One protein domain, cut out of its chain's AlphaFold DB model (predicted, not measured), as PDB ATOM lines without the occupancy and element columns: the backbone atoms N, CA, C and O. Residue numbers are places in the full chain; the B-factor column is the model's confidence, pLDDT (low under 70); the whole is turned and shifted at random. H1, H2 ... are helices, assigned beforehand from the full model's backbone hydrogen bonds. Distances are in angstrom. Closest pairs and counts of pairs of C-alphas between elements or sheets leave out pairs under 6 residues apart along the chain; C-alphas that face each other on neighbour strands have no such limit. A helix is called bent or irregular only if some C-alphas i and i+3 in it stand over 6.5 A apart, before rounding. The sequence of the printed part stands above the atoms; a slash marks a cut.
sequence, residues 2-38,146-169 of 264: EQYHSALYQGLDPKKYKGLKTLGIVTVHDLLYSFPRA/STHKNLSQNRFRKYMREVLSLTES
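AT A GLANCE: This is residues 2 to 38 and 146 to 169 of the 264 residues of the protein "RecG_wedge domain-containing protein" of Fusobacterium necrophorum subsp. funduliforme B35 (UniProt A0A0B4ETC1). One long helix, H4, runs along the length of an elongated model, and beside it winds a chain of loops with two very short helices, of which H3 packs on H4 while H2 lies a little away from it. A further short helix, H1, lies toward the end of the model where H4 ends, its line nearly in the direction of H4's but running the opposite way. The printed part has 61 residues with four named helices, H1, H2, H3 and H4 along the chain, and no named strand; the class is all helix. It is compact by its radius of gyration of the C-alphas, 11.5 A, though the C-alphas span 38 by 22 by 16 A.

IN THESE COORDINATES: H4 is residues 153 to 167, 20.9 A from first to last C-alpha, from C-alpha 153 at (105.628, 165.233, 142.290) to C-alpha 167 at (108.138, 180.498, 128.175). H3 is residues 28 to 32, 6.2 A long. H2 is residues 18 to 21, 5.9 A long. H1 is residues 2 to 8, 11.4 A long, and begins with C-alpha 2 at (100.034, 192.036, 122.208). H1 is neither bent nor irregular, but only just: C-alphas 4 and 7 are 6.2 A apart.

HOW THE PARTS SIT: H4 touches H3 with residues 160 to 164 alone; the closest C-alphas are those of Val 28 and Val 163, 7.1 A apart. H3 and H1 only just touch, with 3 pairs of C-alphas within 8 A, the closest those of Leu 8 and His 29 at 5.0 A. H1 and H4 are close but not clearly touching, with the C-alphas of Leu 8 and Thr 167 closest at 7.6 A. Their lines stand at a shallow tilt of 11 degrees, opposite ways. H2 touches no helix: it is only just apart from H4, at 8.4 A between closest C-alphas, and only just apart from H3, at 8.1 A; H1 and H2 are apart. In H3 and H4 every O i to N i+4 pair is within hydrogen-bond range; in H1 0 of 3 are, beside 1 of 4 O i to N i+3 pairs, and H2 is too short for an O i to N i+4 pair.

THE WHOLE: The two C-alphas farthest apart are those of Glu 2 and Lys 149, 38.1 A. Residues 39 to 145 are not printed, and C-alphas 38 and 146 are 9.0 A apart across this cut, which falls in the link from H3 to H4. Of the links that are printed whole, H1 to H2 and H2 to H3 are short. The mean pLDDT of the printed part is 81.7; residues 2 to 9 and residue 14 are under 70, and H1 has a mean of 50.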
ATOM      1  N   GLU A   2     101.151 193.009 122.277       35.12
ATOM      2  CA  GLU A   2     100.034 192.036 122.208       35.12
ATOM      3  C   GLU A   2     100.439 190.573 121.940       35.12
ATOM      4  O   GLU A   2      99.823 189.661 122.487       35.12
ATOM      5  N   GLN A   3     101.504 190.310 121.172       35.75
ATOM      6  CA  GLN A   3     101.929 188.932 120.867       35.75
ATOM      7  C   GLN A   3     102.461 188.153 122.086       35.75
ATOM      8  O   GLN A   3     102.289 186.935 122.146       35.75
ATOM      9  N   TYR A   4     103.042 188.839 123.079       44.44
ATOM     10  CA  TYR A   4     103.681 188.212 124.247       44.44
ATOM     11  C   TYR A   4     102.675 187.743 125.304       44.44
ATOM     12  O   TYR A   4     102.908 186.743 125.982       44.44
ATOM     13  N   HIS A   5     101.518 188.406 125.404       50.84
ATOM     14  CA  HIS A   5     100.449 187.987 126.310       50.84
ATOM     15  C   HIS A   5      99.764 186.692 125.854       50.84
ATOM     16  O   HIS A   5      99.306 185.927 126.699       50.84
ATOM     17  N   SER A   6      99.723 186.398 124.547       57.75
ATOM     18  CA  SER A   6      98.928 185.266 124.048       57.75
ATOM     19  C   SER A   6      99.456 183.904 124.516       57.75
ATOM     20  O   SER A   6      98.661 183.038 124.862       57.75
ATOM     21  N   ALA A   7     100.778 183.729 124.616       63.25
ATOM     22  CA  ALA A   7     101.390 182.448 124.980       63.25
ATOM     23  C   ALA A   7     101.197 182.070 126.461       63.25
ATOM     24  O   ALA A   7     101.070 180.892 126.781       63.25
ATOM     25  N   LEU A   8     101.132 183.052 127.369       61.47
ATOM     26  CA  LEU A   8     100.923 182.801 128.803       61.47
ATOM     27  C   LEU A   8      99.489 182.361 129.115       61.47
ATOM     28  O   LEU A   8      99.268 181.581 130.038       61.47
ATOM     29  N   TYR A   9      98.517 182.825 128.332       67.88
ATOM     30  CA  TYR A   9      97.108 182.461 128.502       67.88
ATOM     31  C   TYR A   9      96.653 181.360 127.538       67.88
ATOM     32  O   TYR A   9      95.471 181.013 127.513       67.88
ATOM     33  N   GLN A  10      97.576 180.768 126.771       75.75
ATOM     34  CA  GLN A  10      97.281 179.563 126.007       75.75
ATOM     35  C   GLN A  10      96.922 178.415 126.952       75.75
ATOM     36  O   GLN A  10      97.557 178.189 127.988       75.75
ATOM     37  N   GLY A  11      95.872 177.686 126.574       75.50
ATOM     38  CA  GLY A  11      95.451 176.489 127.283       75.50
ATOM     39  C   GLY A  11      96.517 175.402 127.192       75.50
ATOM     40  O   GLY A  11      97.074 175.144 126.125       75.50
ATOM     41  N   LEU A  12      96.779 174.739 128.315       78.56
ATOM     42  CA  LEU A  12      97.646 173.567 128.351       78.56
ATOM     43  C   LEU A  12      97.000 172.417 127.567       78.56
ATOM     44  O   LEU A  12      95.799 172.181 127.709       78.56
ATOM     45  N   ASP A  13      97.787 171.666 126.782       77.62
ATOM     46  CA  ASP A  13      97.284 170.498 126.043       77.62
ATOM     47  C   ASP A  13      96.522 169.541 126.989       77.62
ATOM     48  O   ASP A  13      97.125 168.881 127.851       77.62
ATOM     49  N   PRO A  14      95.194 169.412 126.822       67.75
ATOM     50  CA  PRO A  14      94.359 168.668 127.747       67.75
ATOM     51  C   PRO A  14      94.669 167.171 127.748       67.75
ATOM     52  O   PRO A  14      94.315 166.499 128.712       67.75
ATOM     53  N   LYS A  15      95.330 166.611 126.721       72.69
ATOM     54  CA  LYS A  15      95.765 165.204 126.728       72.69
ATOM     55  C   LYS A  15      97.023 165.011 127.568       72.69
ATOM     56  O   LYS A  15      97.097 164.047 128.333       72.69
ATOM     57  N   LYS A  16      97.980 165.930 127.451       76.06
ATOM     58  CA  LYS A  16      99.273 165.875 128.143       76.06
ATOM     59  C   LYS A  16      99.174 166.250 129.623       76.06
ATOM     60  O   LYS A  16      99.857 165.643 130.450       76.06
ATOM     61  N   TYR A  17      98.284 167.184 129.958       79.88
ATOM     62  CA  TYR A  17      98.190 167.821 131.275       79.88
ATOM     63  C   TYR A  17      96.899 167.487 132.048       79.88
ATOM     64  O   TYR A  17      96.492 168.242 132.927       79.88
ATOM     65  N   LYS A  18      96.256 166.335 131.788       75.75
ATOM     66  CA  LYS A  18      94.969 165.934 132.416       75.75
ATOM     67  C   LYS A  18      94.911 166.104 133.941       75.75
ATOM     68  O   LYS A  18      93.866 166.458 134.472       75.75
ATOM     69  N   GLY A  19      96.020 165.840 134.634       79.94
ATOM     70  CA  GLY A  19      96.109 165.956 136.092       79.94
ATOM     71  C   GLY A  19      96.246 167.388 136.618       79.94
ATOM     72  O   GLY A  19      96.140 167.583 137.815       79.94
ATOM     73  N   LEU A  20      96.498 168.393 135.780       85.19
ATOM     74  CA  LEU A  20      96.593 169.790 136.221       85.19
ATOM     75  C   LEU A  20      95.212 170.452 136.298       85.19
ATOM     76  O   LEU A  20      94.939 171.205 137.229       85.19
ATOM     77  N   LYS A  21      94.293 170.074 135.404       83.12
ATOM     78  CA  LYS A  21      92.937 170.639 135.359       83.12
ATOM     79  C   LYS A  21      92.153 170.423 136.657       83.12
ATOM     80  O   LYS A  21      91.405 171.296 137.080       83.12
ATOM     81  N   THR A  22      92.338 169.280 137.316       84.38
ATOM     82  CA  THR A  22      91.701 168.983 138.612       84.38
ATOM     83  C   THR A  22      92.252 169.823 139.767       84.38
ATOM     84  O   THR A  22      91.629 169.869 140.820       84.38
ATOM     85  N   LEU A  23      93.393 170.496 139.576       84.62
ATOM     86  CA  LEU A  23      93.962 171.478 140.503       84.62
ATOM     87  C   LEU A  23      93.550 172.921 140.157       84.62
ATOM     88  O   LEU A  23      94.049 173.850 140.778       84.62
ATOM     89  N   GLY A  24      92.676 173.120 139.162       86.38
ATOM     90  CA  GLY A  24      92.309 174.450 138.664       86.38
ATOM     91  C   GLY A  24      93.351 175.082 137.734       86.38
ATOM     92  O   GLY A  24      93.183 176.225 137.334       86.38
ATOM     93  N   ILE A  25      94.399 174.343 137.360       90.00
ATOM     94  CA  ILE A  25      95.475 174.823 136.487       90.00
ATOM     95  C   ILE A  25      95.079 174.542 135.033       90.00
ATOM     96  O   ILE A  25      95.048 173.379 134.610       90.00
ATOM     97  N   VAL A  26      94.752 175.592 134.273       89.06
ATOM     98  CA  VAL A  26      94.222 175.473 132.899       89.06
ATOM     99  C   VAL A  26      95.138 176.142 131.875       89.06
ATOM    100  O   VAL A  26      95.261 175.653 130.748       89.06
ATOM    101  N   THR A  27      95.809 177.221 132.265       90.62
ATOM    102  CA  THR A  27      96.709 177.998 131.410       90.62
ATOM    103  C   THR A  27      98.176 177.808 131.790       90.62
ATOM    104  O   THR A  27      98.515 177.308 132.867       90.62
ATOM    105  N   VAL A  28      99.064 178.223 130.888       90.12
ATOM    106  CA  VAL A  28     100.506 178.308 131.151       90.12
ATOM    107  C   VAL A  28     100.798 179.228 132.341       90.12
ATOM    108  O   VAL A  28     101.598 178.871 133.203       90.12
ATOM    109  N   HIS A  29     100.105 180.365 132.428       90.19
ATOM    110  CA  HIS A  29     100.175 181.285 133.558       90.19
ATOM    111  C   HIS A  29      99.801 180.593 134.874       90.19
ATOM    112  O   HIS A  29     100.571 180.653 135.827       90.19
ATOM    113  N   ASP A  30      98.677 179.871 134.922       91.12
ATOM    114  CA  ASP A  30      98.259 179.170 136.145       91.12
ATOM    115  C   ASP A  30      99.328 178.183 136.619       91.12
ATOM    116  O   ASP A  30      99.580 178.059 137.817       91.12
ATOM    117  N   LEU A  31      99.982 177.487 135.682       92.62
ATOM    118  CA  LEU A  31     101.043 176.551 136.027       92.62
ATOM    119  C   LEU A  31     102.278 177.284 136.550       92.62
ATOM    120  O   LEU A  31     102.772 176.901 137.602       92.62
ATOM    121  N   LEU A  32     102.744 178.335 135.869       93.25
ATOM    122  CA  LEU A  32     103.915 179.121 136.288       93.25
ATOM    123  C   LEU A  32     103.738 179.786 137.658       93.25
ATOM    124  O   LEU A  32     104.708 179.942 138.383       93.25
ATOM    125  N   TYR A  33     102.514 180.163 138.028       93.19
ATOM    126  CA  TYR A  33     102.219 180.761 139.337       93.19
ATOM    127  C   TYR A  33     101.714 179.731 140.362       93.19
ATOM    128  O   TYR A  33     101.315 180.082 141.471       93.19
ATOM    129  N   SER A  34     101.782 178.433 140.042       94.50
ATOM    130  CA  SER A  34     101.545 177.345 140.997       94.50
ATOM    131  C   SER A  34     102.799 177.071 141.828       94.50
ATOM    132  O   SER A  34     103.491 176.066 141.629       94.50
ATOM    133  N   PHE A  35     103.115 177.978 142.751       95.62
ATOM    134  CA  PHE A  35     104.344 177.907 143.542       95.62
ATOM    135  C   PHE A  35     104.424 176.659 144.444       95.62
ATOM    136  O   PHE A  35     103.399 176.143 144.911       95.62
ATOM    137  N   PRO A  36     105.641 176.137 144.709       95.81
ATOM    138  CA  PRO A  36     105.834 175.037 145.648       95.81
ATOM    139  C   PRO A  36     105.372 175.417 147.060       95.81
ATOM    140  O   PRO A  36     105.670 176.501 147.554       95.81
ATOM    141  N   ARG A  37     104.694 174.494 147.753       94.38
ATOM    142  CA  ARG A  37     104.274 174.678 149.156       94.38
ATOM    143  C   ARG A  37     105.419 174.504 150.155       94.38
ATOM    144  O   ARG A  37     105.318 174.942 151.293       94.38
ATOM    145  N   ALA A  38     106.458 173.777 149.758       89.50
ATOM    146  CA  ALA A  38     107.634 173.485 150.563       89.50
ATOM    147  C   ALA A  38     108.805 173.123 149.644       89.50
ATOM    148  O   ALA A  38     108.608 172.847 148.459       89.50
ATOM    149  N   SER A 146     101.613 171.242 145.748       88.88
ATOM    150  CA  SER A 146     100.310 170.721 146.161       88.88
ATOM    151  C   SER A 146      99.754 169.816 145.055       88.88
ATOM    152  O   SER A 146      99.284 170.291 144.026       88.88
ATOM    153  N   THR A 147      99.842 168.495 145.238       88.25
ATOM    154  CA  THR A 147      99.379 167.495 144.258       88.25
ATOM    155  C   THR A 147      98.348 166.539 144.864       88.25
ATOM    156  O   THR A 147      98.248 166.403 146.080       88.25
ATOM    157  N   HIS A 148      97.598 165.828 144.018       82.31
ATOM    158  CA  HIS A 148      96.676 164.753 144.419       82.31
ATOM    159  C   HIS A 148      97.141 163.394 143.866       82.31
ATOM    160  O   HIS A 148      98.104 163.320 143.104       82.31
ATOM    161  N   LYS A 149      96.446 162.303 144.220       75.62
ATOM    162  CA  LYS A 149      96.860 160.909 143.937       75.62
ATOM    163  C   LYS A 149      97.211 160.614 142.467       75.62
ATOM    164  O   LYS A 149      98.074 159.782 142.213       75.62
ATOM    165  N   ASN A 150      96.584 161.303 141.513       78.88
ATOM    166  CA  ASN A 150      96.761 161.052 140.077       78.88
ATOM    167  C   ASN A 150      97.905 161.860 139.439       78.88
ATOM    168  O   ASN A 150      98.212 161.668 138.259       78.88
ATOM    169  N   LEU A 151      98.558 162.747 140.198       84.50
ATOM    170  CA  LEU A 151      99.677 163.558 139.731       84.50
ATOM    171  C   LEU A 151     100.848 163.449 140.709       84.50
ATOM    172  O   LEU A 151     100.825 164.002 141.804       84.50
ATOM    173  N   SER A 152     101.892 162.724 140.307       86.06
ATOM    174  CA  SER A 152     103.097 162.594 141.126       86.06
ATOM    175  C   SER A 152     103.938 163.873 141.102       86.06
ATOM    176  O   SER A 152     103.970 164.595 140.104       86.06
ATOM    177  N   GLN A 153     104.697 164.105 142.176       86.44
ATOM    178  CA  GLN A 153     105.628 165.233 142.290       86.44
ATOM    179  C   GLN A 153     106.638 165.279 141.135       86.44
ATOM    180  O   GLN A 153     106.878 166.332 140.556       86.44
ATOM    181  N   ASN A 154     107.193 164.127 140.742       85.06
ATOM    182  CA  ASN A 154     108.146 164.049 139.627       85.06
ATOM    183  C   ASN A 154     107.506 164.445 138.295       85.06
ATOM    184  O   ASN A 154     108.140 165.113 137.482       85.06
ATOM    185  N   ARG A 155     106.245 164.053 138.073       87.44
ATOM    186  CA  ARG A 155     105.509 164.431 136.866       87.44
ATOM    187  C   ARG A 155     105.192 165.929 136.863       87.44
ATOM    188  O   ARG A 155     105.409 166.563 135.839       87.44
ATOM    189  N   PHE A 156     104.782 166.498 138.001       91.94
ATOM    190  CA  PHE A 156     104.578 167.945 138.141       91.94
ATOM    191  C   PHE A 156     105.869 168.724 137.855       91.94
ATOM    192  O   PHE A 156     105.877 169.608 137.009       91.94
ATOM    193  N   ARG A 157     106.990 168.343 138.486       92.50
ATOM    194  CA  ARG A 157     108.307 168.961 138.245       92.50
ATOM    195  C   ARG A 157     108.704 168.904 136.773       92.50
ATOM    196  O   ARG A 157     109.216 169.884 136.248       92.50
ATOM    197  N   LYS A 158     108.454 167.775 136.100       90.25
ATOM    198  CA  LYS A 158     108.724 167.634 134.665       90.25
ATOM    199  C   LYS A 158     107.910 168.632 133.839       90.25
ATOM    200  O   LYS A 158     108.489 169.302 132.993       90.25
ATOM    201  N   TYR A 159     106.606 168.738 134.096       91.75
ATOM    202  CA  TYR A 159     105.743 169.711 133.420       91.75
ATOM    203  C   TYR A 159     106.185 171.150 133.679       91.75
ATOM    204  O   TYR A 159     106.261 171.933 132.742       91.75
ATOM    205  N   MET A 160     106.543 171.472 134.923       93.81
ATOM    206  CA  MET A 160     107.028 172.802 135.281       93.81
ATOM    207  C   MET A 160     108.319 173.163 134.538       93.81
ATOM    208  O   MET A 160     108.379 174.223 133.928       93.81
ATOM    209  N   ARG A 161     109.333 172.281 134.529       93.25
ATOM    210  CA  ARG A 161     110.584 172.536 133.785       93.25
ATOM    211  C   ARG A 161     110.320 172.761 132.301       93.25
ATOM    212  O   ARG A 161     110.880 173.677 131.719       93.25
ATOM    213  N   GLU A 162     109.465 171.929 131.707       90.88
ATOM    214  CA  GLU A 162     109.105 172.063 130.297       90.88
ATOM    215  C   GLU A 162     108.487 173.435 130.008       90.88
ATOM    216  O   GLU A 162     108.905 174.117 129.077       90.88
ATOM    217  N   VAL A 163     107.524 173.860 130.826       90.50
ATOM    218  CA  VAL A 163     106.827 175.132 130.620       90.50
ATOM    219  C   VAL A 163     107.721 176.337 130.912       90.50
ATOM    220  O   VAL A 163     107.678 177.298 130.146       90.50
ATOM    221  N   LEU A 164     108.577 176.282 131.935       92.19
ATOM    222  CA  LEU A 164     109.580 177.321 132.188       92.19
ATOM    223  C   LEU A 164     110.499 177.512 130.976       92.19
ATOM    224  O   LEU A 164     110.632 178.629 130.487       92.19
ATOM    225  N   SER A 165     111.047 176.425 130.425       90.12
ATOM    226  CA  SER A 165     111.908 176.494 129.238       90.12
ATOM    227  C   SER A 165     111.177 177.013 127.994       90.12
ATOM    228  O   SER A 165     111.747 177.777 127.223       90.12
ATOM    229  N   LEU A 166     109.912 176.633 127.787       86.50
ATOM    230  CA  LEU A 166     109.123 177.099 126.636       86.50
ATOM    231  C   LEU A 166     108.734 178.582 126.728       86.50
ATOM    232  O   LEU A 166     108.493 179.217 125.703       86.50
ATOM    233  N   THR A 167     108.626 179.128 127.939       85.19
ATOM    234  CA  THR A 167     108.138 180.498 128.175       85.19
ATOM    235  C   THR A 167     109.245 181.513 128.418       85.19
ATOM    236  O   THR A 167     108.978 182.715 128.408       85.19
ATOM    237  N   GLU A 168     110.488 181.061 128.568       81.75
ATOM    238  CA  GLU A 168     111.651 181.887 128.897       81.75
ATOM    239  C   GLU A 168     111.856 183.069 127.933       81.75
ATOM    240  O   GLU A 168     112.151 184.190 128.355       81.75
ATOM    241  N   SER A 169     111.632 182.869 126.632       82.19
ATOM    242  CA  SER A 169     111.735 183.934 125.625       82.19
ATOM    243  C   SER A 169     110.559 184.915 125.640       82.19
ATOM    244  O   SER A 169     110.707 186.057 125.213       82.19
TER     245      SER A 169